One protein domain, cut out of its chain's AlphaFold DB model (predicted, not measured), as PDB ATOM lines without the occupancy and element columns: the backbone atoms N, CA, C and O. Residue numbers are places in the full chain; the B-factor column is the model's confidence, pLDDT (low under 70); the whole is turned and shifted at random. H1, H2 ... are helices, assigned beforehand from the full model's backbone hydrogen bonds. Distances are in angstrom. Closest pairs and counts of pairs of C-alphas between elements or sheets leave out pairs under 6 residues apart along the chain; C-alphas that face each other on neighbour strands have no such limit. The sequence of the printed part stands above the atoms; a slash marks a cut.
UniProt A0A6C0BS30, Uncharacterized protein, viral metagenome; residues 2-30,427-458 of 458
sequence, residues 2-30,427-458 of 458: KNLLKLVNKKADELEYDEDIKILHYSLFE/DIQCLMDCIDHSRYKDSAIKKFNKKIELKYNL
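AT A GLANCE: This is residues 2 to 30 and 427 to 458 of the 458 residues of an uncharacterized protein of viral metagenome (UniProt A0A6C0BS30). Four helices form a small compact cluster, H1 and H3 each running along the longest, H4, and opposite ways to it, while H2 sits at the end of the cluster where H4 begins, near residues 11 to 12 of H1 and residues 441 to 444 of H4. The 61 printed residues hold H1, H2, H3, H4 in chain order, all helix, no named strand. The radius of gyration of the C-alphas is 10.6 A, the spans 31 by 24 by 17 A.

HOW THE PARTS SIT: H4, residues 441 to 456, and H3, residues 427 to 436, form a helical hairpin tilted 30 degrees, closest C-alphas Cys 434 and Ala 444, 5.0 A. H1, residues 2 to 13, touches H4 opposite ways at a shallow 8 degrees, closest C-alphas Leu 5 and Asn 449, 7.0 A. H2, residues 18 to 27, touches H4 only at their ends, closest C-alphas Asp 18 and Lys 441, 4.7 A. Every O i to N i+4 pair is within hydrogen-bond range in H1, H3 and H4; in H2 1 of 6, against 6 of 7 O i to N i+3.

IN THESE COORDINATES: H1 begins at C-alpha 2 (20.805, 1.127, 36.274) and spans 16.8 A; H4 ends at C-alpha 456 (26.852, 8.605, 34.760), 22.6 A long.

THE WHOLE: Residues 31 to 426 are not printed; C-alphas 30 and 427 are 18.1 A apart. Residue 458 is under 70 in pLDDT.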
ATOM      1  N   LYS A   2      20.490   2.477  36.829       76.88
ATOM      2  CA  LYS A   2      20.805   1.127  36.274       76.88
ATOM      3  C   LYS A   2      19.540   0.285  36.025       76.88
ATOM      4  O   LYS A   2      19.433  -0.404  35.018       76.88
ATOM      5  N   ASN A   3      18.542   0.417  36.900       87.19
ATOM      6  CA  ASN A   3      17.236  -0.229  36.738       87.19
ATOM      7  C   ASN A   3      16.388   0.360  35.597       87.19
ATOM      8  O   ASN A   3      15.683  -0.397  34.943       87.19
ATOM      9  N   LEU A   4      16.464   1.672  35.332       89.44
ATOM     10  CA  LEU A   4      15.735   2.318  34.231       89.44
ATOM     11  C   LEU A   4      16.335   1.913  32.884       89.44
ATOM     12  O   LEU A   4      15.598   1.516  31.994       89.44
ATOM     13  N   LEU A   5      17.666   1.939  32.769       91.50
ATOM     14  CA  LEU A   5      18.374   1.488  31.571       91.50
ATOM     15  C   LEU A   5      18.019   0.032  31.235       91.50
ATOM     16  O   LEU A   5      17.615  -0.266  30.115       91.50
ATOM     17  N   LYS A   6      18.092  -0.869  32.224       92.12
ATOM     18  CA  LYS A   6      17.683  -2.275  32.061       92.12
ATOM     19  C   LYS A   6      16.214  -2.412  31.660       92.12
ATOM     20  O   LYS A   6      15.898  -3.230  30.804       92.12
ATOM     21  N   LEU A   7      15.329  -1.624  32.269       94.44
ATOM     22  CA  LEU A   7      13.896  -1.654  31.980       94.44
ATOM     23  C   LEU A   7      13.589  -1.187  30.553       94.44
ATOM     24  O   LEU A   7      12.824  -1.852  29.864       94.44
ATOM     25  N   VAL A   8      14.205  -0.088  30.108       95.00
ATOM     26  CA  VAL A   8      14.042   0.452  28.750       95.00
ATOM     27  C   VAL A   8      14.522  -0.553  27.707       95.00
ATOM     28  O   VAL A   8      13.763  -0.848  26.790       95.00
ATOM     29  N   ASN A   9      15.724  -1.120  27.870       93.38
ATOM     30  CA  ASN A   9      16.245  -2.120  26.930       93.38
ATOM     31  C   ASN A   9      15.334  -3.354  26.881       93.38
ATOM     32  O   ASN A   9      14.842  -3.702  25.815       93.38
ATOM     33  N   LYS A  10      14.977  -3.920  28.044       94.69
ATOM     34  CA  LYS A  10      14.050  -5.059  28.113       94.69
ATOM     35  C   LYS A  10      12.723  -4.771  27.403       94.69
ATOM     36  O   LYS A  10      12.229  -5.606  26.657       94.69
ATOM     37  N   LYS A  11      12.116  -3.609  27.662       93.62
ATOM     38  CA  LYS A  11      10.821  -3.254  27.071       93.62
ATOM     39  C   LYS A  11      10.914  -2.959  25.581       93.62
ATOM     40  O   LYS A  11       9.956  -3.238  24.874       93.62
ATOM     41  N   ALA A  12      12.038  -2.434  25.105       92.25
ATOM     42  CA  ALA A  12      12.289  -2.272  23.681       92.25
ATOM     43  C   ALA A  12      12.444  -3.631  22.975       92.25
ATOM     44  O   ALA A  12      11.913  -3.818  21.881       92.25
ATOM     45  N   ASP A  13      13.093  -4.608  23.606       91.62
ATOM     46  CA  ASP A  13      13.230  -5.960  23.047       91.62
ATOM     47  C   ASP A  13      11.872  -6.670  22.899       91.62
ATOM     48  O   ASP A  13      11.687  -7.468  21.986       91.62
ATOM     49  N   GLU A  14      10.894  -6.332  23.748       90.69
ATOM     50  CA  GLU A  14       9.510  -6.830  23.668       90.69
ATOM     51  C   GLU A  14       8.699  -6.219  22.499       90.69
ATOM     52  O   GLU A  14       7.601  -6.698  22.213       90.69
ATOM     53  N   LEU A  15       9.199  -5.171  21.829       89.62
ATOM     54  CA  LEU A  15       8.502  -4.507  20.720       89.62
ATOM     55  C   LEU A  15       8.690  -5.262  19.400       89.62
ATOM     56  O   LEU A  15       9.827  -5.482  18.970       89.62
ATOM     57  N   GLU A  16       7.573  -5.582  18.746       88.12
ATOM     58  CA  GLU A  16       7.531  -6.342  17.491       88.12
ATOM     59  C   GLU A  16       8.000  -5.493  16.300       88.12
ATOM     60  O   GLU A  16       8.780  -5.976  15.480       88.12
ATOM     61  N   TYR A  17       7.603  -4.215  16.241       88.25
ATOM     62  CA  TYR A  17       7.955  -3.314  15.143       88.25
ATOM     63  C   TYR A  17       8.763  -2.099  15.608       88.25
ATOM     64  O   TYR A  17       8.623  -1.611  16.728       88.25
ATOM     65  N   ASP A  18       9.584  -1.556  14.704       86.69
ATOM     66  CA  ASP A  18      10.390  -0.358  14.968       86.69
ATOM     67  C   ASP A  18       9.545   0.844  15.402       86.69
ATOM     68  O   ASP A  18       9.937   1.603  16.288       86.69
ATOM     69  N   GLU A  19       8.374   1.020  14.793       85.62
ATOM     70  CA  GLU A  19       7.504   2.161  15.069       85.62
ATOM     71  C   GLU A  19       6.842   2.094  16.450       85.62
ATOM     72  O   GLU A  19       6.472   3.140  16.996       85.62
ATOM     73  N   ASP A  20       6.775   0.905  17.060       87.88
ATOM     74  CA  ASP A  20       6.198   0.708  18.391       87.88
ATOM     75  C   ASP A  20       7.018   1.413  19.480       87.88
ATOM     76  O   ASP A  20       6.518   1.685  20.574       87.88
ATOM     77  N   ILE A  21       8.264   1.809  19.188       91.31
ATOM     78  CA  ILE A  21       9.073   2.597  20.125       91.31
ATOM     79  C   ILE A  21       8.385   3.916  20.502       91.31
ATOM     80  O   ILE A  21       8.547   4.416  21.616       91.31
ATOM     81  N   LYS A  22       7.539   4.452  19.610       88.62
ATOM     82  CA  LYS A  22       6.759   5.676  19.842       88.62
ATOM     83  C   LYS A  22       5.710   5.502  20.943       88.62
ATOM     84  O   LYS A  22       5.324   6.486  21.571       88.62
ATOM     85  N   ILE A  23       5.275   4.269  21.200       89.56
ATOM     86  CA  ILE A  23       4.274   3.932  22.218       89.56
ATOM     87  C   ILE A  23       4.882   3.278  23.466       89.56
ATOM     88  O   ILE A  23       4.144   2.892  24.372       89.56
ATOM     89  N   LEU A  24       6.217   3.213  23.570       92.75
ATOM     90  CA  LEU A  24       6.924   2.619  24.713       92.75
ATOM     91  C   LEU A  24       6.462   3.198  26.057       92.75
ATOM     92  O   LEU A  24       6.322   2.475  27.040       92.75
ATOM     93  N   HIS A  25       6.185   4.499  26.104       92.31
ATOM     94  CA  HIS A  25       5.756   5.184  27.321       92.31
ATOM     95  C   HIS A  25       4.416   4.672  27.883       92.31
ATOM     96  O   HIS A  25       4.143   4.847  29.068       92.31
ATOM     97  N   TYR A  26       3.603   3.983  27.075       92.06
ATOM     98  CA  TYR A  26       2.396   3.314  27.555       92.06
ATOM     99  C   TYR A  26       2.732   2.112  28.442       92.06
ATOM    100  O   TYR A  26       2.056   1.875  29.442       92.06
ATOM    101  N   SER A  27       3.766   1.346  28.088       92.88
ATOM    102  CA  SER A  27       4.050   0.027  28.666       92.88
ATOM    103  C   SER A  27       5.324  -0.039  29.517       92.88
ATOM    104  O   SER A  27       5.545  -1.042  30.202       92.88
ATOM    105  N   LEU A  28       6.152   1.014  29.499       95.81
ATOM    106  CA  LEU A  28       7.479   1.026  30.121       95.81
ATOM    107  C   LEU A  28       7.451   0.607  31.596       95.81
ATOM    108  O   LEU A  28       8.320  -0.139  32.038       95.81
ATOM    109  N   PHE A  29       6.440   1.052  32.344       96.44
ATOM    110  CA  PHE A  29       6.313   0.823  33.782       96.44
ATOM    111  C   PHE A  29       5.199  -0.173  34.143       96.44
ATOM    112  O   PHE A  29       4.746  -0.207  35.290       96.44
ATOM    113  N   GLU A  30       4.752  -1.009  33.202       94.00
ATOM    114  CA  GLU A  30       3.756  -2.047  33.485       94.00
ATOM    115  C   GLU A  30       4.235  -3.004  34.586       94.00
ATOM    116  O   GLU A  30       5.353  -3.520  34.563       94.00
ATOM    117  N   ASP A 427      16.337  11.929  32.984       95.00
ATOM    118  CA  ASP A 427      16.539  10.668  32.263       95.00
ATOM    119  C   ASP A 427      15.321  10.297  31.406       95.00
ATOM    120  O   ASP A 427      15.476   9.754  30.314       95.00
ATOM    121  N   ILE A 428      14.110  10.624  31.865       96.56
ATOM    122  CA  ILE A 428      12.881  10.413  31.092       96.56
ATOM    123  C   ILE A 428      12.811  11.413  29.942       96.56
ATOM    124  O   ILE A 428      12.546  11.008  28.814       96.56
ATOM    125  N   GLN A 429      13.151  12.680  30.180       96.69
ATOM    126  CA  GLN A 429      13.267  13.676  29.110       96.69
ATOM    127  C   GLN A 429      14.309  13.270  28.061       96.69
ATOM    128  O   GLN A 429      14.069  13.400  26.863       96.69
ATOM    129  N   CYS A 430      15.444  12.716  28.500       96.38
ATOM    130  CA  CYS A 430      16.463  12.173  27.607       96.38
ATOM    131  C   CYS A 430      15.923  11.019  26.750       96.38
ATOM    132  O   CYS A 430      16.164  10.986  25.541       96.38
ATOM    133  N   LEU A 431      15.174  10.089  27.354       96.56
ATOM    134  CA  LEU A 431      14.522   8.996  26.633       96.56
ATOM    135  C   LEU A 431      13.531   9.530  25.594       96.56
ATOM    136  O   LEU A 431      13.591   9.126  24.435       96.56
ATOM    137  N   MET A 432      12.657  10.455  25.996       96.62
ATOM    138  CA  MET A 432      11.676  11.092  25.116       96.62
ATOM    139  C   MET A 432      12.361  11.753  23.918       96.62
ATOM    140  O   MET A 432      12.019  11.461  22.779       96.62
ATOM    141  N   ASP A 433      13.395  12.561  24.155       96.69
ATOM    142  CA  ASP A 433      14.182  13.203  23.098       96.69
ATOM    143  C   ASP A 433      14.787  12.185  22.115       96.69
ATOM    144  O   ASP A 433      14.736  12.368  20.896       96.69
ATOM    145  N   CYS A 434      15.320  11.071  22.626       96.62
ATOM    146  CA  CYS A 434      15.876  10.018  21.779       96.62
ATOM    147  C   CYS A 434      14.808   9.338  20.915       96.62
ATOM    148  O   CYS A 434      15.095   9.011  19.762       96.62
ATOM    149  N   ILE A 435      13.600   9.133  21.448       95.19
ATOM    150  CA  ILE A 435      12.466   8.548  20.721       95.19
ATOM    151  C   ILE A 435      11.943   9.528  19.661       95.19
ATOM    152  O   ILE A 435      11.700   9.127  18.526       95.19
ATOM    153  N   ASP A 436      11.793  10.809  19.997       93.81
ATOM    154  CA  ASP A 436      11.269  11.853  19.102       93.81
ATOM    155  C   ASP A 436      12.139  12.042  17.861       93.81
ATOM    156  O   ASP A 436      11.621  12.228  16.760       93.81
ATOM    157  N   HIS A 437      13.455  11.937  18.034       95.38
ATOM    158  CA  HIS A 437      14.440  12.170  16.983       95.38
ATOM    159  C   HIS A 437      14.984  10.879  16.361       95.38
ATOM    160  O   HIS A 437      16.086  10.871  15.797       95.38
ATOM    161  N   SER A 438      14.258   9.765  16.475       93.81
ATOM    162  CA  SER A 438      14.660   8.484  15.892       93.81
ATOM    163  C   SER A 438      13.527   7.842  15.107       93.81
ATOM    164  O   SER A 438      12.384   7.787  15.548       93.81
ATOM    165  N   ARG A 439      13.867   7.332  13.921       87.94
ATOM    166  CA  ARG A 439      12.932   6.588  13.070       87.94
ATOM    167  C   ARG A 439      12.779   5.134  13.514       87.94
ATOM    168  O   ARG A 439      11.680   4.601  13.432       87.94
ATOM    169  N   TYR A 440      13.876   4.536  13.969       92.69
ATOM    170  CA  TYR A 440      13.983   3.118  14.304       92.69
ATOM    171  C   TYR A 440      14.188   2.922  15.802       92.69
ATOM    172  O   TYR A 440      14.827   3.757  16.460       92.69
ATOM    173  N   LYS A 441      13.707   1.791  16.318       93.56
ATOM    174  CA  LYS A 441      13.819   1.415  17.726       93.56
ATOM    175  C   LYS A 441      15.277   1.358  18.159       93.56
ATOM    176  O   LYS A 441      15.670   2.059  19.090       93.56
ATOM    177  N   ASP A 442      16.102   0.628  17.415       93.50
ATOM    178  CA  ASP A 442      17.517   0.426  17.748       93.50
ATOM    179  C   ASP A 442      18.294   1.745  17.769       93.50
ATOM    180  O   ASP A 442      19.177   1.962  18.598       93.50
ATOM    181  N   SER A 443      17.917   2.680  16.891       95.19
ATOM    182  CA  SER A 443      18.498   4.024  16.866       95.19
ATOM    183  C   SER A 443      18.141   4.823  18.119       95.19
ATOM    184  O   SER A 443      19.019   5.474  18.690       95.19
ATOM    185  N   ALA A 444      16.882   4.767  18.565       95.75
ATOM    186  CA  ALA A 444      16.436   5.443  19.781       95.75
ATOM    187  C   ALA A 444      17.146   4.881  21.020       95.75
ATOM    188  O   ALA A 444      17.690   5.642  21.823       95.75
ATOM    189  N   ILE A 445      17.208   3.552  21.134       95.75
ATOM    190  CA  ILE A 445      17.815   2.861  22.275       95.75
ATOM    191  C   ILE A 445      19.327   3.072  22.321       95.75
ATOM    192  O   ILE A 445      19.858   3.432  23.369       95.75
ATOM    193  N   LYS A 446      20.030   2.966  21.187       96.12
ATOM    194  CA  LYS A 446      21.475   3.231  21.127       96.12
ATOM    195  C   LYS A 446      21.813   4.664  21.547       96.12
ATOM    196  O   LYS A 446      22.775   4.874  22.285       96.12
ATOM    197  N   LYS A 447      21.026   5.653  21.101       96.50
ATOM    198  CA  LYS A 447      21.192   7.057  21.518       96.50
ATOM    199  C   LYS A 447      20.953   7.224  23.017       96.50
ATOM    200  O   LYS A 447      21.757   7.883  23.673       96.50
ATOM    201  N   PHE A 448      19.887   6.625  23.544       96.56
ATOM    202  CA  PHE A 448      19.553   6.695  24.962       96.56
ATOM    203  C   PHE A 448      20.648   6.065  25.830       96.56
ATOM    204  O   PHE A 448      21.174   6.737  26.715       96.56
ATOM    205  N   ASN A 449      21.061   4.829  25.526       95.12
ATOM    206  CA  ASN A 449      22.103   4.116  26.267       95.12
ATOM    207  C   ASN A 449      23.406   4.925  26.301       95.12
ATOM    208  O   ASN A 449      23.905   5.217  27.384       95.12
ATOM    209  N   LYS A 450      23.870   5.418  25.141       95.38
ATOM    210  CA  LYS A 450      25.078   6.252  25.054       95.38
ATOM    211  C   LYS A 450      24.979   7.520  25.911       95.38
ATOM    212  O   LYS A 450      25.939   7.884  26.585       95.38
ATOM    213  N   LYS A 451      23.839   8.224  25.879       94.69
ATOM    214  CA  LYS A 451      23.642   9.447  26.679       94.69
ATOM    215  C   LYS A 451      23.640   9.149  28.183       94.69
ATOM    216  O   LYS A 451      24.214   9.923  28.943       94.69
ATOM    217  N   ILE A 452      23.027   8.043  28.610       93.19
ATOM    218  CA  ILE A 452      23.004   7.624  30.018       93.19
ATOM    219  C   ILE A 452      24.392   7.173  30.489       93.19
ATOM    220  O   ILE A 452      24.818   7.585  31.563       93.19
ATOM    221  N   GLU A 453      25.117   6.388  29.693       91.19
ATOM    222  CA  GLU A 453      26.479   5.939  30.018       91.19
ATOM    223  C   GLU A 453      27.429   7.122  30.219       91.19
ATOM    224  O   GLU A 453      28.088   7.213  31.252       91.19
ATOM    225  N   LEU A 454      27.412   8.089  29.293       90.50
ATOM    226  CA  LEU A 454      28.231   9.302  29.387       90.50
ATOM    227  C   LEU A 454      27.872  10.176  30.593       90.50
ATOM    228  O   LEU A 454      28.754  10.728  31.238       90.50
ATOM    229  N   LYS A 455      26.579  10.325  30.900       89.88
ATOM    230  CA  LYS A 455      26.117  11.168  32.012       89.88
ATOM    231  C   LYS A 455      26.526  10.612  33.378       89.88
ATOM    232  O   LYS A 455      26.654  11.377  34.330       89.88
ATOM    233  N   TYR A 456      26.693   9.294  33.481       87.75
ATOM    234  CA  TYR A 456      26.852   8.605  34.760       87.75
ATOM    235  C   TYR A 456      28.139   7.787  34.892       87.75
ATOM    236  O   TYR A 456      28.293   7.100  35.901       87.75
ATOM    237  N   ASN A 457      29.062   7.899  33.928       81.31
ATOM    238  CA  ASN A 457      30.342   7.182  33.895       81.31
ATOM    239  C   ASN A 457      30.174   5.669  34.124       81.31
ATOM    240  O   ASN A 457      30.848   5.088  34.976       81.31
ATOM    241  N   LEU A 458      29.198   5.068  33.433       69.88
ATOM    242  CA  LEU A 458      28.858   3.646  33.568       69.88
ATOM    243  C   LEU A 458      29.715   2.730  32.705       69.88
ATOM    244  O   LEU A 458      30.133   3.171  31.613       69.88
TER     245      LEU A 458